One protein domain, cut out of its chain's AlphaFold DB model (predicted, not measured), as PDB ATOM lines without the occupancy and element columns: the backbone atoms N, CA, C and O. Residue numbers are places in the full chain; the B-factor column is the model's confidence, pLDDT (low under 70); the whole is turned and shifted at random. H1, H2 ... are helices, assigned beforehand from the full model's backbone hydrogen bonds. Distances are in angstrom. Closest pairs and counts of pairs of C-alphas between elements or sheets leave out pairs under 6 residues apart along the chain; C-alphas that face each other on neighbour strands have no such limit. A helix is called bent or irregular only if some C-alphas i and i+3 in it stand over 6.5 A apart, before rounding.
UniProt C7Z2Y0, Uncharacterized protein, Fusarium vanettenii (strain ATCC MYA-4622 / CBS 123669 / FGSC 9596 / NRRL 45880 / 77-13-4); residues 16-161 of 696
ATOM      1  N   TYR A  16     -49.503 475.552 -34.958       67.94
ATOM      2  CA  TYR A  16     -50.667 476.349 -34.558       67.94
ATOM      3  C   TYR A  16     -51.940 475.916 -35.305       67.94
ATOM      4  O   TYR A  16     -52.953 475.596 -34.677       67.94
ATOM      5  N   VAL A  17     -51.888 475.796 -36.638       72.50
ATOM      6  CA  VAL A  17     -53.041 475.330 -37.436       72.50
ATOM      7  C   VAL A  17     -53.432 473.891 -37.067       72.50
ATOM      8  O   VAL A  17     -54.621 473.595 -36.924       72.50
ATOM      9  N   LYS A  18     -52.463 472.995 -36.819       73.62
ATOM     10  CA  LYS A  18     -52.744 471.631 -36.322       73.62
ATOM     11  C   LYS A  18     -53.385 471.633 -34.930       73.62
ATOM     12  O   LYS A  18     -54.222 470.770 -34.665       73.62
ATOM     13  N   ALA A  19     -53.018 472.563 -34.047       68.56
ATOM     14  CA  ALA A  19     -53.629 472.709 -32.728       68.56
ATOM     15  C   ALA A  19     -55.086 473.189 -32.836       68.56
ATOM     16  O   ALA A  19     -55.977 472.541 -32.286       68.56
ATOM     17  N   MET A  20     -55.355 474.233 -33.628       69.12
ATOM     18  CA  MET A  20     -56.716 474.738 -33.861       69.12
ATOM     19  C   MET A  20     -57.630 473.671 -34.489       69.12
ATOM     20  O   MET A  20     -58.718 473.410 -33.977       69.12
ATOM     21  N   MET A  21     -57.145 472.949 -35.506       75.81
ATOM     22  CA  MET A  21     -57.867 471.832 -36.147       75.81
ATOM     23  C   MET A  21     -58.078 470.606 -35.234       75.81
ATOM     24  O   MET A  21     -58.848 469.703 -35.580       75.81
ATOM     25  N   ARG A  22     -57.389 470.529 -34.086       74.94
ATOM     26  CA  ARG A  22     -57.642 469.537 -33.026       74.94
ATOM     27  C   ARG A  22     -58.640 470.066 -31.990       74.94
ATOM     28  O   ARG A  22     -59.527 469.313 -31.599       74.94
ATOM     29  N   LEU A  23     -58.537 471.337 -31.594       70.31
ATOM     30  CA  LEU A  23     -59.471 471.999 -30.673       70.31
ATOM     31  C   LEU A  23     -60.899 472.026 -31.233       70.31
ATOM     32  O   LEU A  23     -61.822 471.579 -30.561       70.31
ATOM     33  N   GLU A  24     -61.076 472.427 -32.494       78.44
ATOM     34  CA  GLU A  24     -62.387 472.434 -33.162       78.44
ATOM     35  C   GLU A  24     -63.043 471.036 -33.167       78.44
ATOM     36  O   GLU A  24     -64.256 470.889 -32.981       78.44
ATOM     37  N   LYS A  25     -62.228 469.981 -33.317       77.44
ATOM     38  CA  LYS A  25     -62.687 468.589 -33.228       77.44
ATOM     39  C   LYS A  25     -63.070 468.205 -31.802       77.44
ATOM     40  O   LYS A  25     -64.095 467.544 -31.656       77.44
ATOM     41  N   ILE A  26     -62.320 468.626 -30.772       71.88
ATOM     42  CA  ILE A  26     -62.747 468.436 -29.372       71.88
ATOM     43  C   ILE A  26     -64.135 469.037 -29.183       71.88
ATOM     44  O   ILE A  26     -65.015 468.301 -28.754       71.88
ATOM     45  N   CYS A  27     -64.347 470.307 -29.550       73.06
ATOM     46  CA  CYS A  27     -65.624 470.999 -29.342       73.06
ATOM     47  C   CYS A  27     -66.798 470.216 -29.951       73.06
ATOM     48  O   CYS A  27     -67.761 469.889 -29.255       73.06
ATOM     49  N   LYS A  28     -66.666 469.794 -31.216       78.44
ATOM     50  CA  LYS A  28     -67.688 468.999 -31.919       78.44
ATOM     51  C   LYS A  28     -67.927 467.623 -31.275       78.44
ATOM     52  O   LYS A  28     -69.072 467.170 -31.222       78.44
ATOM     53  N   TYR A  29     -66.890 466.967 -30.745       73.50
ATOM     54  CA  TYR A  29     -67.046 465.717 -29.986       73.50
ATOM     55  C   TYR A  29     -67.654 465.937 -28.591       73.50
ATOM     56  O   TYR A  29     -68.523 465.160 -28.199       73.50
ATOM     57  N   SER A  30     -67.259 466.983 -27.855       71.88
ATOM     58  CA  SER A  30     -67.807 467.295 -26.528       71.88
ATOM     59  C   SER A  30     -69.270 467.706 -26.610       71.88
ATOM     60  O   SER A  30     -70.075 467.195 -25.842       71.88
ATOM     61  N   GLU A  31     -69.649 468.554 -27.571       75.25
ATOM     62  CA  GLU A  31     -71.054 468.902 -27.791       75.25
ATOM     63  C   GLU A  31     -71.893 467.659 -28.096       75.25
ATOM     64  O   GLU A  31     -72.990 467.513 -27.564       75.25
ATOM     65  N   ARG A  32     -71.392 466.747 -28.943       74.50
ATOM     66  CA  ARG A  32     -72.097 465.498 -29.251       74.50
ATOM     67  C   ARG A  32     -72.241 464.617 -28.010       74.50
ATOM     68  O   ARG A  32     -73.329 464.108 -27.776       74.50
ATOM     69  N   HIS A  33     -71.191 464.479 -27.202       77.12
ATOM     70  CA  HIS A  33     -71.247 463.725 -25.948       77.12
ATOM     71  C   HIS A  33     -72.226 464.356 -24.937       77.12
ATOM     72  O   HIS A  33     -73.038 463.647 -24.351       77.12
ATOM     73  N   TYR A  34     -72.245 465.689 -24.802       73.75
ATOM     74  CA  TYR A  34     -73.230 466.400 -23.977       73.75
ATOM     75  C   TYR A  34     -74.666 466.262 -24.505       73.75
ATOM     76  O   TYR A  34     -75.582 466.097 -23.701       73.75
ATOM     77  N   ARG A  35     -74.881 466.294 -25.830       76.44
ATOM     78  CA  ARG A  35     -76.196 466.032 -26.446       76.44
ATOM     79  C   ARG A  35     -76.653 464.598 -26.171       76.44
ATOM     80  O   ARG A  35     -77.781 464.428 -25.722       76.44
ATOM     81  N   ASN A  36     -75.778 463.604 -26.343       73.00
ATOM     82  CA  ASN A  36     -76.061 462.209 -25.996       73.00
ATOM     83  C   ASN A  36     -76.464 462.090 -24.511       73.00
ATOM     84  O   ASN A  36     -77.580 461.663 -24.222       73.00
ATOM     85  N   LEU A  37     -75.625 462.564 -23.579       73.19
ATOM     86  CA  LEU A  37     -75.902 462.496 -22.136       73.19
ATOM     87  C   LEU A  37     -77.159 463.274 -21.698       73.19
ATOM     88  O   LEU A  37     -77.821 462.842 -20.763       73.19
ATOM     89  N   ARG A  38     -77.519 464.394 -22.350       70.50
ATOM     90  CA  ARG A  38     -78.792 465.100 -22.078       70.50
ATOM     91  C   ARG A  38     -80.013 464.439 -22.728       70.50
ATOM     92  O   ARG A  38     -81.118 464.660 -22.249       70.50
ATOM     93  N   SER A  39     -79.836 463.677 -23.809       71.19
ATOM     94  CA  SER A  39     -80.945 463.020 -24.522       71.19
ATOM     95  C   SER A  39     -81.475 461.772 -23.812       71.19
ATOM     96  O   SER A  39     -82.645 461.427 -23.976       71.19
ATOM     97  N   VAL A  40     -80.644 461.114 -22.997       71.31
ATOM     98  CA  VAL A  40     -81.073 459.987 -22.166       71.31
ATOM     99  C   VAL A  40     -81.500 460.523 -20.799       71.31
ATOM    100  O   VAL A  40     -80.674 460.802 -19.930       71.31
ATOM    101  N   GLU A  41     -82.808 460.690 -20.615       76.31
ATOM    102  CA  GLU A  41     -83.385 460.968 -19.298       76.31
ATOM    103  C   GLU A  41     -83.139 459.804 -18.335       76.31
ATOM    104  O   GLU A  41     -83.277 458.643 -18.729       76.31
ATOM    105  N   SER A  42     -82.827 460.108 -17.073       78.94
ATOM    106  CA  SER A  42     -82.672 459.070 -16.057       78.94
ATOM    107  C   SER A  42     -84.018 458.411 -15.710       78.94
ATOM    108  O   SER A  42     -85.050 459.096 -15.670       78.94
ATOM    109  N   PRO A  43     -84.022 457.103 -15.399       79.06
ATOM    110  CA  PRO A  43     -85.182 456.378 -14.881       79.06
ATOM    111  C   PRO A  43     -85.862 457.097 -13.716       79.06
ATOM    112  O   PRO A  43     -87.064 457.357 -13.766       79.06
ATOM    113  N   LEU A  44     -85.080 457.551 -12.731       75.25
ATOM    114  CA  LEU A  44     -85.575 458.313 -11.580       75.25
ATOM    115  C   LEU A  44     -86.386 459.557 -11.987       75.25
ATOM    116  O   LEU A  44     -87.429 459.821 -11.393       75.25
ATOM    117  N   LYS A  45     -85.962 460.292 -13.026       80.56
ATOM    118  CA  LYS A  45     -86.708 461.457 -13.533       80.56
ATOM    119  C   LYS A  45     -88.032 461.034 -14.183       80.56
ATOM    120  O   LYS A  45     -89.052 461.686 -13.976       80.56
ATOM    121  N   ARG A  46     -88.037 459.943 -14.954       81.38
ATOM    122  CA  ARG A  46     -89.263 459.420 -15.586       81.38
ATOM    123  C   ARG A  46     -90.275 458.946 -14.548       81.38
ATOM    124  O   ARG A  46     -91.461 459.215 -14.706       81.38
ATOM    125  N   GLN A  47     -89.812 458.295 -13.483       79.94
ATOM    126  CA  GLN A  47     -90.666 457.842 -12.385       79.94
ATOM    127  C   GLN A  47     -91.244 459.020 -11.585       79.94
ATOM    128  O   GLN A  47     -92.430 459.005 -11.269       79.94
ATOM    129  N   ASP A  48     -90.462 460.077 -11.342       81.00
ATOM    130  CA  ASP A  48     -90.939 461.328 -10.730       81.00
ATOM    131  C   ASP A  48     -92.027 462.013 -11.591       81.00
ATOM    132  O   ASP A  48     -93.101 462.355 -11.095       81.00
ATOM    133  N   GLU A  49     -91.833 462.118 -12.911       85.56
ATOM    134  CA  GLU A  49     -92.863 462.642 -13.827       85.56
ATOM    135  C   GLU A  49     -94.096 461.726 -13.957       85.56
ATOM    136  O   GLU A  49     -95.218 462.213 -14.114       85.56
ATOM    137  N   ASN A  50     -93.932 460.404 -13.855       85.94
ATOM    138  CA  ASN A  50     -95.052 459.459 -13.796       85.94
ATOM    139  C   ASN A  50     -95.849 459.618 -12.492       85.94
ATOM    140  O   ASN A  50     -97.078 459.683 -12.540       85.94
ATOM    141  N   PHE A  51     -95.166 459.749 -11.352       85.88
ATOM    142  CA  PHE A  51     -95.780 459.970 -10.044       85.88
ATOM    143  C   PHE A  51     -96.545 461.298  -9.997       85.88
ATOM    144  O   PHE A  51     -97.703 461.318  -9.582       85.88
ATOM    145  N   LYS A  52     -95.961 462.392 -10.511       88.44
ATOM    146  CA  LYS A  52     -96.655 463.687 -10.670       88.44
ATOM    147  C   LYS A  52     -97.907 463.560 -11.536       88.44
ATOM    148  O   LYS A  52     -98.939 464.132 -11.189       88.44
ATOM    149  N   ARG A  53     -97.840 462.808 -12.642       91.25
ATOM    150  CA  ARG A  53     -98.979 462.603 -13.554       91.25
ATOM    151  C   ARG A  53    -100.109 461.814 -12.897       91.25
ATOM    152  O   ARG A  53    -101.265 462.209 -13.031       91.25
ATOM    153  N   ASP A  54     -99.790 460.752 -12.161       89.75
ATOM    154  CA  ASP A  54    -100.785 460.005 -11.385       89.75
ATOM    155  C   ASP A  54    -101.340 460.845 -10.224       89.75
ATOM    156  O   ASP A  54    -102.545 460.827  -9.991       89.75
ATOM    157  N   GLN A  55    -100.523 461.651  -9.538       90.38
ATOM    158  CA  GLN A  55    -100.998 462.542  -8.474       90.38
ATOM    159  C   GLN A  55    -101.914 463.658  -9.008       90.38
ATOM    160  O   GLN A  55    -102.932 463.957  -8.383       90.38
ATOM    161  N   ALA A  56    -101.596 464.245 -10.167       93.62
ATOM    162  CA  ALA A  56    -102.465 465.199 -10.856       93.62
ATOM    163  C   ALA A  56    -103.797 464.541 -11.242       93.62
ATOM    164  O   ALA A  56    -104.848 464.981 -10.781       93.62
ATOM    165  N   LYS A  57    -103.745 463.400 -11.943       94.81
ATOM    166  CA  LYS A  57    -104.940 462.637 -12.326       94.81
ATOM    167  C   LYS A  57    -105.774 462.205 -11.113       94.81
ATOM    168  O   LYS A  57    -106.998 462.204 -11.188       94.81
ATOM    169  N   LEU A  58    -105.151 461.879  -9.976       94.56
ATOM    170  CA  LEU A  58    -105.878 461.599  -8.739       94.56
ATOM    171  C   LEU A  58    -106.644 462.837  -8.250       94.56
ATOM    172  O   LEU A  58    -107.800 462.703  -7.850       94.56
ATOM    173  N   ASN A  59    -106.032 464.024  -8.274       92.81
ATOM    174  CA  ASN A  59    -106.699 465.263  -7.872       92.81
ATOM    175  C   ASN A  59    -107.876 465.597  -8.795       92.81
ATOM    176  O   ASN A  59    -108.945 465.930  -8.284       92.81
ATOM    177  N   ASP A  60    -107.701 465.436 -10.110       94.06
ATOM    178  CA  ASP A  60    -108.732 465.695 -11.119       94.06
ATOM    179  C   ASP A  60    -109.943 464.764 -10.929       94.06
ATOM    180  O   ASP A  60    -111.066 465.239 -10.773       94.06
ATOM    181  N   LEU A  61    -109.722 463.447 -10.803       93.50
ATOM    182  CA  LEU A  61    -110.800 462.477 -10.544       93.50
ATOM    183  C   LEU A  61    -111.490 462.736  -9.190       93.50
ATOM    184  O   LEU A  61    -112.707 462.622  -9.075       93.50
ATOM    185  N   ASN A  62    -110.744 463.143  -8.150       92.75
ATOM    186  CA  ASN A  62    -111.344 463.535  -6.865       92.75
ATOM    187  C   ASN A  62    -112.048 464.905  -6.926       92.75
ATOM    188  O   ASN A  62    -112.750 465.238  -5.970       92.75
ATOM    189  N   LEU A  63    -111.851 465.731  -7.955       91.75
ATOM    190  CA  LEU A  63    -112.634 466.948  -8.190       91.75
ATOM    191  C   LEU A  63    -113.923 466.595  -8.938       91.75
ATOM    192  O   LEU A  63    -115.002 466.847  -8.409       91.75
ATOM    193  N   GLU A  64    -113.800 465.910 -10.075       90.12
ATOM    194  CA  GLU A  64    -114.910 465.441 -10.914       90.12
ATOM    195  C   GLU A  64    -115.934 464.635 -10.094       90.12
ATOM    196  O   GLU A  64    -117.117 464.975 -10.055       90.12
ATOM    197  N   PHE A  65    -115.469 463.650  -9.313       92.00
ATOM    198  CA  PHE A  65    -116.316 462.866  -8.408       92.00
ATOM    199  C   PHE A  65    -117.090 463.738  -7.402       92.00
ATOM    200  O   PHE A  65    -118.246 463.450  -7.100       92.00
ATOM    201  N   ARG A  66    -116.487 464.821  -6.884       89.56
ATOM    202  CA  ARG A  66    -117.160 465.733  -5.941       89.56
ATOM    203  C   ARG A  66    -118.173 466.646  -6.624       89.56
ATOM    204  O   ARG A  66    -119.188 466.942  -6.002       89.56
ATOM    205  N   GLU A  67    -117.927 467.088  -7.854       89.44
ATOM    206  CA  GLU A  67    -118.872 467.934  -8.597       89.44
ATOM    207  C   GLU A  67    -120.137 467.152  -8.985       89.44
ATOM    208  O   GLU A  67    -121.250 467.638  -8.759       89.44
ATOM    209  N   VAL A  68    -119.974 465.906  -9.447       86.69
ATOM    210  CA  VAL A  68    -121.091 465.012  -9.803       86.69
ATOM    211  C   VAL A  68    -121.847 464.517  -8.566       86.69
ATOM    212  O   VAL A  68    -123.076 464.506  -8.568       86.69
ATOM    213  N   ALA A  69    -121.147 464.174  -7.477       85.88
ATOM    214  CA  ALA A  69    -121.779 463.763  -6.216       85.88
ATOM    215  C   ALA A  69    -122.418 464.922  -5.417       85.88
ATOM    216  O   ALA A  69    -123.037 464.672  -4.383       85.88
ATOM    217  N   SER A  70    -122.263 466.174  -5.867       86.06
ATOM    218  CA  SER A  70    -122.911 467.362  -5.278       86.06
ATOM    219  C   SER A  70    -124.063 467.904  -6.138       86.06
ATOM    220  O   SER A  70    -124.487 469.039  -5.929       86.06
ATOM    221  N   ASP A  71    -124.528 467.136  -7.132       75.94
ATOM    222  CA  ASP A  71    -125.574 467.512  -8.101       75.94
ATOM    223  C   ASP A  71    -125.307 468.831  -8.863       75.94
ATOM    224  O   ASP A  71    -126.218 469.439  -9.425       75.94
ATOM    225  N   HIS A  72    -124.053 469.300  -8.908       66.75
ATOM    226  CA  HIS A  72    -123.708 470.586  -9.524       66.75
ATOM    227  C   HIS A  72    -123.490 470.497 -11.036       66.75
ATOM    228  O   HIS A  72    -123.765 471.468 -11.745       66.75
ATOM    229  N   LYS A  73    -123.009 469.355 -11.535       75.62
ATOM    230  CA  LYS A  73    -122.875 469.077 -12.969       75.62
ATOM    231  C   LYS A  73    -122.781 467.566 -13.197       75.62
ATOM    232  O   LYS A  73    -122.030 466.904 -12.494       75.62
ATOM    233  N   LEU A  74    -123.498 467.029 -14.183       80.50
ATOM    234  CA  LEU A  74    -123.236 465.694 -14.739       80.50
ATOM    235  C   LEU A  74    -122.176 465.802 -15.858       80.50
ATOM    236  O   LEU A  74    -122.136 466.836 -16.533       80.50
ATOM    237  N   PRO A  75    -121.330 464.780 -16.089       80.62
ATOM    238  CA  PRO A  75    -120.422 464.764 -17.233       80.62
ATOM    239  C   PRO A  75    -121.201 464.656 -18.549       80.62
ATOM    240  O   PRO A  75    -122.253 464.012 -18.610       80.62
ATOM    241  N   ASP A  76    -120.683 465.274 -19.612       81.31
ATOM    242  CA  ASP A  76    -121.359 465.308 -20.910       81.31
ATOM    243  C   ASP A  76    -121.562 463.883 -21.463       81.31
ATOM    244  O   ASP A  76    -120.608 463.142 -21.692       81.31
ATOM    245  N   GLY A  77    -122.828 463.504 -21.673       80.56
ATOM    246  CA  GLY A  77    -123.233 462.178 -22.160       80.56
ATOM    247  C   GLY A  77    -123.755 461.203 -21.095       80.56
ATOM    248  O   GLY A  77    -124.208 460.123 -21.469       80.56
ATOM    249  N   ILE A  78    -123.748 461.559 -19.804       83.31
ATOM    250  CA  ILE A  78    -124.249 460.695 -18.719       83.31
ATOM    251  C   ILE A  78    -125.671 461.097 -18.303       83.31
ATOM    252  O   ILE A  78    -125.952 462.269 -18.052       83.31
ATOM    253  N   THR A  79    -126.577 460.119 -18.215       88.06
ATOM    254  CA  THR A  79    -127.940 460.296 -17.691       88.06
ATOM    255  C   THR A  79    -127.978 460.151 -16.166       88.06
ATOM    256  O   THR A  79    -127.152 459.450 -15.587       88.06
ATOM    257  N   GLU A  80    -128.972 460.758 -15.503       84.38
ATOM    258  CA  GLU A  80    -129.205 460.559 -14.057       84.38
ATOM    259  C   GLU A  80    -129.330 459.066 -13.691       84.38
ATOM    260  O   GLU A  80    -128.794 458.641 -12.672       84.38
ATOM    261  N   ASP A  81    -129.940 458.244 -14.554       86.94
ATOM    262  CA  ASP A  81    -130.086 456.799 -14.323       86.94
ATOM    263  C   ASP A  81    -128.743 456.036 -14.327       86.94
ATOM    264  O   ASP A  81    -128.610 455.032 -13.632       86.94
ATOM    265  N   ALA A  82    -127.736 456.513 -15.075       88.44
ATOM    266  CA  ALA A  82    -126.398 455.907 -15.180       88.44
ATOM    267  C   ALA A  82    -125.372 456.491 -14.181       88.44
ATOM    268  O   ALA A  82    -124.248 455.999 -14.050       88.44
ATOM    269  N   LYS A  83    -125.758 457.545 -13.455       87.06
ATOM    270  CA  LYS A  83    -124.953 458.240 -12.439       87.06
ATOM    271  C   LYS A  83    -124.434 457.324 -11.312       87.06
ATOM    272  O   LYS A  83    -123.282 457.522 -10.924       87.06
ATOM    273  N   PRO A  84    -125.187 456.328 -10.787       89.69
ATOM    274  CA  PRO A  84    -124.684 455.445  -9.729       89.69
ATOM    275  C   PRO A  84    -123.518 454.567 -10.193       89.69
ATOM    276  O   PRO A  84    -122.519 454.453  -9.481       89.69
ATOM    277  N   ASP A  85    -123.621 454.001 -11.397       89.69
ATOM    278  CA  ASP A  85    -122.609 453.105 -11.962       89.69
ATOM    279  C   ASP A  85    -121.319 453.876 -12.274       89.69
ATOM    280  O   ASP A  85    -120.237 453.478 -11.843       89.69
ATOM    281  N   TRP A  86    -121.434 455.056 -12.898       91.06
ATOM    282  CA  TRP A  86    -120.283 455.933 -13.143       91.06
ATOM    283  C   TRP A  86    -119.592 456.386 -11.847       91.06
ATOM    284  O   TRP A  86    -118.361 456.408 -11.776       91.06
ATOM    285  N   LEU A  87    -120.355 456.711 -10.794       90.38
ATOM    286  CA  LEU A  87    -119.781 457.047  -9.484       90.38
ATOM    287  C   LEU A  87    -119.014 455.855  -8.885       90.38
ATOM    288  O   LEU A  87    -117.984 456.060  -8.237       90.38
ATOM    289  N   MET A  88    -119.473 454.622  -9.112       91.44
ATOM    290  CA  MET A  88    -118.794 453.414  -8.639       91.44
ATOM    291  C   MET A  88    -117.506 453.128  -9.430       91.44
ATOM    292  O   MET A  88    -116.465 452.877  -8.817       91.44
ATOM    293  N   ASP A  89    -117.528 453.266 -10.759       92.56
ATOM    294  CA  ASP A  89    -116.331 453.177 -11.610       92.56
ATOM    295  C   ASP A  89    -115.277 454.226 -11.222       92.56
ATOM    296  O   ASP A  89    -114.087 453.914 -11.106       92.56
ATOM    297  N   GLN A  90    -115.703 455.458 -10.929       92.38
ATOM    298  CA  GLN A  90    -114.823 456.519 -10.435       92.38
ATOM    299  C   GLN A  90    -114.216 456.188  -9.064       92.38
ATOM    300  O   GLN A  90    -113.019 456.396  -8.852       92.38
ATOM    301  N   VAL A  91    -114.988 455.608  -8.137       93.75
ATOM    302  CA  VAL A  91    -114.452 455.118  -6.854       93.75
ATOM    303  C   VAL A  91    -113.395 454.032  -7.075       93.75
ATOM    304  O   VAL A  91    -112.339 454.086  -6.438       93.75
ATOM    305  N   LEU A  92    -113.621 453.091  -7.997       93.94
ATOM    306  CA  LEU A  92    -112.644 452.054  -8.346       93.94
ATOM    307  C   LEU A  92    -111.377 452.655  -8.977       93.94
ATOM    308  O   LEU A  92    -110.268 452.322  -8.549       93.94
ATOM    309  N   ALA A  93    -111.510 453.593  -9.918       93.31
ATOM    310  CA  ALA A  93    -110.381 454.290 -10.537       93.31
ATOM    311  C   ALA A  93    -109.551 455.086  -9.508       93.31
ATOM    312  O   ALA A  93    -108.318 455.011  -9.503       93.31
ATOM    313  N   ILE A  94    -110.217 455.791  -8.586       94.06
ATOM    314  CA  ILE A  94    -109.584 456.531  -7.485       94.06
ATOM    315  C   ILE A  94    -108.861 455.583  -6.516       94.06
ATOM    316  O   ILE A  94    -107.759 455.905  -6.068       94.06
ATOM    317  N   GLN A  95    -109.438 454.419  -6.192       94.12
ATOM    318  CA  GLN A  95    -108.778 453.404  -5.358       94.12
ATOM    319  C   GLN A  95    -107.543 452.811  -6.050       94.12
ATOM    320  O   GLN A  95    -106.489 452.699  -5.421       94.12
ATOM    321  N   GLN A  96    -107.631 452.491  -7.345       92.88
ATOM    322  CA  GLN A  96    -106.501 451.974  -8.121       92.88
ATOM    323  C   GLN A  96    -105.353 452.990  -8.222       92.88
ATOM    324  O   GLN A  96    -104.200 452.619  -7.994       92.88
ATOM    325  N   LEU A  97    -105.642 454.272  -8.499       91.88
ATOM    326  CA  LEU A  97    -104.610 455.318  -8.515       91.88
ATOM    327  C   LEU A  97    -103.982 455.527  -7.133       91.88
ATOM    328  O   LEU A  97    -102.758 455.590  -7.036       91.88
ATOM    329  N   LYS A  98    -104.789 455.579  -6.060       92.69
ATOM    330  CA  LYS A  98    -104.270 455.659  -4.682       92.69
ATOM    331  C   LYS A  98    -103.325 454.499  -4.384       92.69
ATOM    332  O   LYS A  98    -102.226 454.752  -3.907       92.69
ATOM    333  N   LYS A  99    -103.691 453.267  -4.757       91.75
ATOM    334  CA  LYS A  99    -102.832 452.089  -4.573       91.75
ATOM    335  C   LYS A  99    -101.512 452.197  -5.346       91.75
ATOM    336  O   LYS A  99    -100.483 451.837  -4.789       91.75
ATOM    337  N   ARG A 100    -101.493 452.721  -6.581       84.69
ATOM    338  CA  ARG A 100    -100.225 452.964  -7.309       84.69
ATOM    339  C   ARG A 100     -99.353 454.020  -6.627       84.69
ATOM    340  O   ARG A 100     -98.158 453.810  -6.461       84.69
ATOM    341  N   ILE A 101     -99.955 455.128  -6.196       89.38
ATOM    342  CA  ILE A 101     -99.262 456.228  -5.506       89.38
ATOM    343  C   ILE A 101     -98.714 455.780  -4.138       89.38
ATOM    344  O   ILE A 101     -97.639 456.218  -3.742       89.38
ATOM    345  N   GLU A 102     -99.428 454.898  -3.432       89.00
ATOM    346  CA  GLU A 102     -99.051 454.358  -2.118       89.00
ATOM    347  C   GLU A 102     -97.983 453.257  -2.198       89.00
ATOM    348  O   GLU A 102     -97.049 453.262  -1.398       89.00
ATOM    349  N   MET A 103     -98.076 452.351  -3.181       80.88
ATOM    350  CA  MET A 103     -97.027 451.360  -3.467       80.88
ATOM    351  C   MET A 103     -95.731 452.022  -3.965       80.88
ATOM    352  O   MET A 103     -94.647 451.481  -3.754       80.88
ATOM    353  N   GLY A 104     -95.843 453.190  -4.609       78.00
ATOM    354  CA  GLY A 104     -94.731 453.876  -5.261       78.00
ATOM    355  C   GLY A 104     -94.299 453.196  -6.570       78.00
ATOM    356  O   GLY A 104     -94.946 452.252  -7.034       78.00
ATOM    357  N   PRO A 105     -93.211 453.672  -7.202       76.06
ATOM    358  CA  PRO A 105     -92.563 452.922  -8.270       76.06
ATOM    359  C   PRO A 105     -91.919 451.656  -7.687       76.06
ATOM    360  O   PRO A 105     -91.386 451.697  -6.574       76.06
ATOM    361  N   ASP A 106     -91.928 450.548  -8.435       79.56
ATOM    362  CA  ASP A 106     -91.229 449.339  -7.996       79.56
ATOM    363  C   ASP A 106     -89.737 449.633  -7.809       79.56
ATOM    364  O   ASP A 106     -89.032 450.065  -8.724       79.56
ATOM    365  N   ARG A 107     -89.264 449.410  -6.585       73.31
ATOM    366  CA  ARG A 107     -87.916 449.769  -6.180       73.31
ATOM    367  C   ARG A 107     -86.864 448.906  -6.871       73.31
ATOM    368  O   ARG A 107     -85.795 449.427  -7.177       73.31
ATOM    369  N   GLU A 108     -87.156 447.634  -7.126       77.31
ATOM    370  CA  GLU A 108     -86.204 446.731  -7.776       77.31
ATOM    371  C   GLU A 108     -86.072 447.061  -9.269       77.31
ATOM    372  O   GLU A 108     -84.956 447.246  -9.758       77.31
ATOM    373  N   SER A 109     -87.192 447.269  -9.971       78.69
ATOM    374  CA  SER A 109     -87.212 447.833 -11.327       78.69
ATOM    375  C   SER A 109     -86.432 449.149 -11.417       78.69
ATOM    376  O   SER A 109     -85.582 449.278 -12.296       78.69
ATOM    377  N   VAL A 110     -86.642 450.102 -10.503       77.19
ATOM    378  CA  VAL A 110     -85.953 451.405 -10.553       77.19
ATOM    379  C   VAL A 110     -84.460 451.307 -10.244       77.19
ATOM    380  O   VAL A 110     -83.668 451.972 -10.914       77.19
ATOM    381  N   GLU A 111     -84.045 450.493  -9.269       77.12
ATOM    382  CA  GLU A 111     -82.618 450.292  -8.977       77.12
ATOM    383  C   GLU A 111     -81.903 449.567 -10.138       77.12
ATOM    384  O   GLU A 111     -80.764 449.922 -10.457       77.12
ATOM    385  N   ASN A 112     -82.586 448.656 -10.845       84.00
ATOM    386  CA  ASN A 112     -82.075 448.004 -12.057       84.00
ATOM    387  C   ASN A 112     -82.021 448.946 -13.278       84.00
ATOM    388  O   ASN A 112     -80.963 449.064 -13.900       84.00
ATOM    389  N   GLU A 113     -83.100 449.673 -13.597       80.12
ATOM    390  CA  GLU A 113     -83.111 450.651 -14.699       80.12
ATOM    391  C   GLU A 113     -82.024 451.724 -14.497       80.12
ATOM    392  O   GLU A 113     -81.311 452.088 -15.436       80.12
ATOM    393  N   GLU A 114     -81.857 452.235 -13.272       81.25
ATOM    394  CA  GLU A 114     -80.830 453.234 -12.944       81.25
ATOM    395  C   GLU A 114     -79.410 452.637 -13.026       81.25
ATOM    396  O   GLU A 114     -78.478 453.317 -13.470       81.25
ATOM    397  N   ALA A 115     -79.224 451.354 -12.692       78.62
ATOM    398  CA  ALA A 115     -77.955 450.657 -12.897       78.62
ATOM    399  C   ALA A 115     -77.604 450.505 -14.392       78.62
ATOM    400  O   ALA A 115     -76.451 450.763 -14.770       78.62
ATOM    401  N   GLU A 116     -78.578 450.166 -15.245       83.62
ATOM    402  CA  GLU A 116     -78.420 450.131 -16.706       83.62
ATOM    403  C   GLU A 116     -78.129 451.523 -17.282       83.62
ATOM    404  O   GLU A 116     -77.179 451.689 -18.052       83.62
ATOM    405  N   TYR A 117     -78.872 452.548 -16.855       80.69
ATOM    406  CA  TYR A 117     -78.642 453.945 -17.235       80.69
ATOM    407  C   TYR A 117     -77.213 454.397 -16.900       80.69
ATOM    408  O   TYR A 117     -76.496 454.940 -17.752       80.69
ATOM    409  N   GLN A 118     -76.743 454.097 -15.685       75.88
ATOM    410  CA  GLN A 118     -75.370 454.383 -15.277       75.88
ATOM    411  C   GLN A 118     -74.343 453.532 -16.036       75.88
ATOM    412  O   GLN A 118     -73.224 453.997 -16.262       75.88
ATOM    413  N   ALA A 119     -74.656 452.294 -16.430       79.25
ATOM    414  CA  ALA A 119     -73.781 451.487 -17.287       79.25
ATOM    415  C   ALA A 119     -73.674 452.079 -18.705       79.25
ATOM    416  O   ALA A 119     -72.564 452.214 -19.230       79.25
ATOM    417  N   HIS A 120     -74.792 452.530 -19.282       80.94
ATOM    418  CA  HIS A 120     -74.835 453.204 -20.578       80.94
ATOM    419  C   HIS A 120     -74.026 454.510 -20.566       80.94
ATOM    420  O   HIS A 120     -73.119 454.671 -21.388       80.94
ATOM    421  N   CYS A 121     -74.247 455.387 -19.579       75.19
ATOM    422  CA  CYS A 121     -73.474 456.625 -19.422       75.19
ATOM    423  C   CYS A 121     -71.966 456.350 -19.277       75.19
ATOM    424  O   CYS A 121     -71.151 456.999 -19.934       75.19
ATOM    425  N   ARG A 122     -71.582 455.329 -18.492       76.62
ATOM    426  CA  ARG A 122     -70.184 454.874 -18.368       76.62
ATOM    427  C   ARG A 122     -69.605 454.351 -19.689       76.62
ATOM    428  O   ARG A 122     -68.408 454.513 -19.923       76.62
ATOM    429  N   SER A 123     -70.415 453.744 -20.558       79.12
ATOM    430  CA  SER A 123     -69.972 453.293 -21.884       79.12
ATOM    431  C   SER A 123     -69.724 454.462 -22.850       79.12
ATOM    432  O   SER A 123     -68.684 454.495 -23.509       79.12
ATOM    433  N   GLU A 124     -70.596 455.473 -22.854       78.38
ATOM    434  CA  GLU A 124     -70.437 456.691 -23.661       78.38
ATOM    435  C   GLU A 124     -69.248 457.548 -23.191       78.38
ATOM    436  O   GLU A 124     -68.474 458.035 -24.016       78.38
ATOM    437  N   GLU A 125     -69.033 457.676 -21.873       78.06
ATOM    438  CA  GLU A 125     -67.822 458.300 -21.311       78.06
ATOM    439  C   GLU A 125     -66.545 457.580 -21.762       78.06
ATOM    440  O   GLU A 125     -65.594 458.227 -22.201       78.06
ATOM    441  N   ARG A 126     -66.531 456.238 -21.727       77.44
ATOM    442  CA  ARG A 126     -65.402 455.428 -22.215       77.44
ATOM    443  C   ARG A 126     -65.132 455.671 -23.700       77.44
ATOM    444  O   ARG A 126     -63.975 455.835 -24.088       77.44
ATOM    445  N   LEU A 127     -66.169 455.729 -24.536       79.31
ATOM    446  CA  LEU A 127     -66.024 456.010 -25.970       79.31
ATOM    447  C   LEU A 127     -65.479 457.424 -26.231       79.31
ATOM    448  O   LEU A 127     -64.590 457.584 -27.071       79.31
ATOM    449  N   TYR A 128     -65.939 458.428 -25.478       80.00
ATOM    450  CA  TYR A 128     -65.414 459.796 -25.540       80.00
ATOM    451  C   TYR A 128     -63.944 459.873 -25.076       80.00
ATOM    452  O   TYR A 128     -63.099 460.417 -25.792       80.00
ATOM    453  N   PHE A 129     -63.598 459.227 -23.958       75.44
ATOM    454  CA  PHE A 129     -62.226 459.107 -23.447       75.44
ATOM    455  C   PHE A 129     -61.280 458.465 -24.479       75.44
ATOM    456  O   PHE A 129     -60.214 459.010 -24.780       75.44
ATOM    457  N   PHE A 130     -61.683 457.355 -25.113       76.12
ATOM    458  CA  PHE A 130     -60.892 456.726 -26.177       76.12
ATOM    459  C   PHE A 130     -60.782 457.580 -27.451       76.12
ATOM    460  O   PHE A 130     -59.771 457.482 -28.153       76.12
ATOM    461  N   ALA A 131     -61.773 458.419 -27.769       79.00
ATOM    462  CA  ALA A 131     -61.676 459.371 -28.876       79.00
ATOM    463  C   ALA A 131     -60.646 460.481 -28.583       79.00
ATOM    464  O   ALA A 131     -59.823 460.794 -29.444       79.00
ATOM    465  N   LEU A 132     -60.628 461.015 -27.357       74.56
ATOM    466  CA  LEU A 132     -59.656 462.022 -26.916       74.56
ATOM    467  C   LEU A 132     -58.221 461.478 -26.879       74.56
ATOM    468  O   LEU A 132     -57.312 462.120 -27.414       74.56
ATOM    469  N   LEU A 133     -58.010 460.271 -26.341       76.31
ATOM    470  CA  LEU A 133     -56.695 459.615 -26.367       76.31
ATOM    471  C   LEU A 133     -56.170 459.426 -27.798       76.31
ATOM    472  O   LEU A 133     -54.993 459.671 -28.055       76.31
ATOM    473  N   LYS A 134     -57.035 459.071 -28.758       77.38
ATOM    474  CA  LYS A 134     -56.657 458.955 -30.181       77.38
ATOM    475  C   LYS A 134     -56.308 460.296 -30.842       77.38
ATOM    476  O   LYS A 134     -55.614 460.295 -31.854       77.38
ATOM    477  N   LEU A 135     -56.769 461.425 -30.297       74.56
ATOM    478  CA  LEU A 135     -56.487 462.767 -30.825       74.56
ATOM    479  C   LEU A 135     -55.215 463.405 -30.230       74.56
ATOM    480  O   LEU A 135     -54.578 464.209 -30.918       74.56
ATOM    481  N   PHE A 136     -54.840 463.054 -28.991       72.06
ATOM    482  CA  PHE A 136     -53.786 463.744 -28.221       72.06
ATOM    483  C   PHE A 136     -52.725 462.845 -27.557       72.06
ATOM    484  O   PHE A 136     -51.770 463.374 -26.982       72.06
ATOM    485  N   GLY A 137     -52.864 461.517 -27.605       74.19
ATOM    486  CA  GLY A 137     -51.972 460.589 -26.900       74.19
ATOM    487  C   GLY A 137     -51.954 460.837 -25.388       74.19
ATOM    488  O   GLY A 137     -52.973 461.197 -24.793       74.19
ATOM    489  N   ASP A 138     -50.785 460.710 -24.762       64.94
ATOM    490  CA  ASP A 138     -50.626 460.846 -23.305       64.94
ATOM    491  C   ASP A 138     -50.965 462.247 -22.771       64.94
ATOM    492  O   ASP A 138     -51.445 462.381 -21.644       64.94
ATOM    493  N   ARG A 139     -50.823 463.300 -23.593       62.53
ATOM    494  CA  ARG A 139     -51.298 464.652 -23.234       62.53
ATOM    495  C   ARG A 139     -52.825 464.693 -23.115       62.53
ATOM    496  O   ARG A 139     -53.356 465.377 -22.246       62.53
ATOM    497  N   GLY A 140     -53.522 463.904 -23.937       63.81
ATOM    498  CA  GLY A 140     -54.961 463.676 -23.819       63.81
ATOM    499  C   GLY A 140     -55.330 462.950 -22.529       63.81
ATOM    500  O   GLY A 140     -56.347 463.279 -21.925       63.81
ATOM    501  N   ARG A 141     -54.489 462.020 -22.054       65.00
ATOM    502  CA  ARG A 141     -54.707 461.330 -20.772       65.00
ATOM    503  C   ARG A 141     -54.697 462.326 -19.615       65.00
ATOM    504  O   ARG A 141     -55.643 462.328 -18.839       65.00
ATOM    505  N   ALA A 142     -53.692 463.202 -19.539       64.75
ATOM    506  CA  ALA A 142     -53.631 464.246 -18.512       64.75
ATOM    507  C   ALA A 142     -54.867 465.166 -18.552       64.75
ATOM    508  O   ALA A 142     -55.587 465.260 -17.560       64.75
ATOM    509  N   TRP A 143     -55.172 465.741 -19.721       66.06
ATOM    510  CA  TRP A 143     -56.306 466.653 -19.912       66.06
ATOM    511  C   TRP A 143     -57.666 466.021 -19.569       66.06
ATOM    512  O   TRP A 143     -58.519 466.647 -18.944       66.06
ATOM    513  N   THR A 144     -57.871 464.751 -19.931       61.12
ATOM    514  CA  THR A 144     -59.152 464.072 -19.673       61.12
ATOM    515  C   THR A 144     -59.279 463.623 -18.210       61.12
ATOM    516  O   THR A 144     -60.381 463.619 -17.664       61.12
ATOM    517  N   MET A 145     -58.165 463.295 -17.540       65.50
ATOM    518  CA  MET A 145     -58.149 463.040 -16.092       65.50
ATOM    519  C   MET A 145     -58.418 464.317 -15.283       65.50
ATOM    520  O   MET A 145     -59.120 464.253 -14.278       65.50
ATOM    521  N   GLU A 146     -57.913 465.469 -15.733       65.00
ATOM    522  CA  GLU A 146     -58.218 466.787 -15.163       65.00
ATOM    523  C   GLU A 146     -59.709 467.129 -15.335       65.00
ATOM    524  O   GLU A 146     -60.393 467.428 -14.356       65.00
ATOM    525  N   PHE A 147     -60.254 466.961 -16.548       58.62
ATOM    526  CA  PHE A 147     -61.675 467.175 -16.837       58.62
ATOM    527  C   PHE A 147     -62.607 466.320 -15.959       58.62
ATOM    528  O   PHE A 147     -63.544 466.858 -15.368       58.62
ATOM    529  N   TYR A 148     -62.369 465.009 -15.829       58.44
ATOM    530  CA  TYR A 148     -63.212 464.161 -14.973       58.44
ATOM    531  C   TYR A 148     -62.939 464.353 -13.473       58.44
ATOM    532  O   TYR A 148     -63.875 464.258 -12.677       58.44
ATOM    533  N   GLY A 149     -61.700 464.677 -13.084       54.00
ATOM    534  CA  GLY A 149     -61.327 464.984 -11.700       54.00
ATOM    535  C   GLY A 149     -62.008 466.245 -11.160       54.00
ATOM    536  O   GLY A 149     -62.444 466.251 -10.015       54.00
ATOM    537  N   LEU A 150     -62.191 467.266 -12.002       46.41
ATOM    538  CA  LEU A 150     -62.940 468.492 -11.682       46.41
ATOM    539  C   LEU A 150     -64.473 468.310 -11.660       46.41
ATOM    540  O   LEU A 150     -65.186 469.248 -11.316       46.41
ATOM    541  N   ASN A 151     -64.993 467.139 -12.048       41.75
ATOM    542  CA  ASN A 151     -66.434 466.840 -12.103       41.75
ATOM    543  C   ASN A 151     -66.842 465.683 -11.161       41.75
ATOM    544  O   ASN A 151     -67.907 465.094 -11.346       41.75
ATOM    545  N   ASP A 152     -65.991 465.333 -10.188       44.47
ATOM    546  CA  ASP A 152     -66.223 464.315  -9.145       44.47
ATOM    547  C   ASP A 152     -66.616 462.905  -9.667       44.47
ATOM    548  O   ASP A 152     -67.196 462.075  -8.958       44.47
ATOM    549  N   ARG A 153     -66.286 462.587 -10.932       43.00
ATOM    550  CA  ARG A 153     -66.656 461.306 -11.559       43.00
ATOM    551  C   ARG A 153     -65.640 460.208 -11.246       43.00
ATOM    552  O   ARG A 153     -64.493 460.236 -11.690       43.00
ATOM    553  N   ILE A 154     -66.113 459.171 -10.552       39.94
ATOM    554  CA  ILE A 154     -65.360 457.952 -10.184       39.94
ATOM    555  C   ILE A 154     -64.707 457.277 -11.412       39.94
ATOM    556  O   ILE A 154     -63.621 456.698 -11.312       39.94
ATOM    557  N   THR A 155     -65.338 457.400 -12.583       49.50
ATOM    558  CA  THR A 155     -64.992 456.713 -13.838       49.50
ATOM    559  C   THR A 155     -63.563 456.951 -14.322       49.50
ATOM    560  O   THR A 155     -62.984 456.059 -14.943       49.50
ATOM    561  N   ALA A 156     -62.949 458.088 -13.980       41.59
ATOM    562  CA  ALA A 156     -61.570 458.412 -14.345       41.59
ATOM    563  C   ALA A 156     -60.548 457.342 -13.907       41.59
ATOM    564  O   ALA A 156     -59.587 457.071 -14.625       41.59
ATOM    565  N   THR A 157     -60.752 456.707 -12.745       45.97
ATOM    566  CA  THR A 157     -59.784 455.736 -12.195       45.97
ATOM    567  C   THR A 157     -59.959 454.345 -12.816       45.97
ATOM    568  O   THR A 157     -58.973 453.716 -13.202       45.97
ATOM    569  N   ASP A 158     -61.203 453.897 -13.010       46.84
ATOM    570  CA  ASP A 158     -61.506 452.620 -13.675       46.84
ATOM    571  C   ASP A 158     -61.037 452.616 -15.138       46.84
ATOM    572  O   ASP A 158     -60.443 451.644 -15.608       46.84
ATOM    573  N   MET A 159     -61.246 453.724 -15.860       48.72
ATOM    574  CA  MET A 159     -60.809 453.873 -17.257       48.72
ATOM    575  C   MET A 159     -59.281 453.900 -17.421       48.72
ATOM    576  O   MET A 159     -58.776 453.670 -18.520       48.72
ATOM    577  N   ALA A 160     -58.529 454.165 -16.350       43.12
ATOM    578  CA  ALA A 160     -57.077 454.294 -16.399       43.12
ATOM    579  C   ALA A 160     -56.316 452.953 -16.324       43.12
ATOM    580  O   ALA A 160     -55.095 452.965 -16.515       43.12
ATOM    581  N   THR A 161     -57.002 451.831 -16.056       44.69
ATOM    582  CA  THR A 161     -56.391 450.536 -15.697       44.69
ATOM    583  C   THR A 161     -56.454 449.509 -16.845       44.69
ATOM    584  O   THR A 161     -57.542 449.027 -17.168       44.69
TER     585      THR A 161
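Overview. This is residues 16 to 161 of the 696 residues of an uncharacterized protein of Fusarium vanettenii (strain ATCC MYA-4622 / CBS 123669 / FGSC 9596 / NRRL 45880 / 77-13-4) (UniProt C7Z2Y0). The model is a long, narrow rod of two antiparallel helix pairs set end to end, H1 beside H4 in one half and H2 beside H3 in the other, and the two halves meet at an angle as a wide V, with H2 and H4 at 40 degrees. The chain runs out along H1 and H2, turns round through a long loop at the far end, and comes back along H3 and H4; there H5 folds back on the end of H4, and the short H6 packs on H5, while residues 16 to 21 of H1 stick out. The printed part has 146 residues, with six named helices in the order H1 to H6 and no named strand, and its class is all helix. The whole is extended, with a radius of gyration of the C-alphas of 26.4 A and spans of 83 by 33 by 20 A.

Along the chain. H1 takes residues 16 to 39 and begins with C-alpha 16 at (-50.667, 476.349, -34.558); it is 34.6 A long from first to last C-alpha. H2, residues 43 to 68, is 37.3 A long and ends with C-alpha 68 at (-121.091, 465.012, -9.803). H3, residues 80 to 103, is 35.1 A long and irregular, with C-alphas 81 and 84 at 7.2 A from each other. H4, residues 107 to 136, is the longest helix, with 30 residues and 43.0 A; its C-alpha 136 is at (-53.786, 463.744, -28.221). H5, residues 138 to 149, is 16.3 A long. H6 is residues 155 to 158, 5.4 A long, and its last C-alpha, 158, is at (-61.506, 452.620, -13.675).

Arrangement. H4 is the hub and touches three helices, H1, H2 and H5. H1 and H4 touch and run opposite ways at a shallow tilt of 8 degrees; their closest C-alphas, those of Leu 37 and Cys 121, are 6.9 A apart. H4 touches H1 with residues 121 to 135 alone. H2 touches H4 with residues 43 to 44 alone, and H4 meets them with residues 110 to 117 alone. The closest C-alphas there, those of Pro 43 and Glu 114, are 5.7 A apart, and the two helices run opposite ways at a steep tilt of 40 degrees. H2 and H3 are a helical hairpin, running opposite ways at a shallow tilt of 27 degrees, with the C-alphas of Leu 58 and Ile 94 the closest at 6.4 A. H4 and H5 are a second helical hairpin, running opposite ways at a shallow tilt of 32 degrees. Their closest C-alphas, those of Leu 133 and Gly 140, are 5.1 A apart. H6 touches H5, with the C-alphas of Tyr 148 and Ala 156 the closest at 6.0 A. H6 is close to H4 but not clearly touching it: the C-alphas of Arg 122 and Thr 155 are 7.1 A apart. Among the pairs that stay apart are H1 and H3, H1 and H5, and H1 and H2. In H4 and H5 every O i to N i+4 pair is within hydrogen-bond range; in H1 19 of 20 are, in H2 21 of 22 and in H3 18 of 20, while H6 is too short for such a pair.

Size, cuts and confidence. The two C-alphas farthest apart, those of Tyr 16 and Asp 81, are 84.3 A apart, whereas the first and last printed C-alphas, of Tyr 16 and Thr 161, are 32.5 A apart. Residues 16 to 21, which belong to H1, stand free. The printed part has no cut. The link from H2 to H3, with 11 residues between them, is long; the other four are tight. The mean pLDDT of the printed part is 77.1, and 28 residues are under 70: residue 16, residues 19 to 20, residue 72 and residues 138 to 161. H5 has a mean of 62 and H6 of 46.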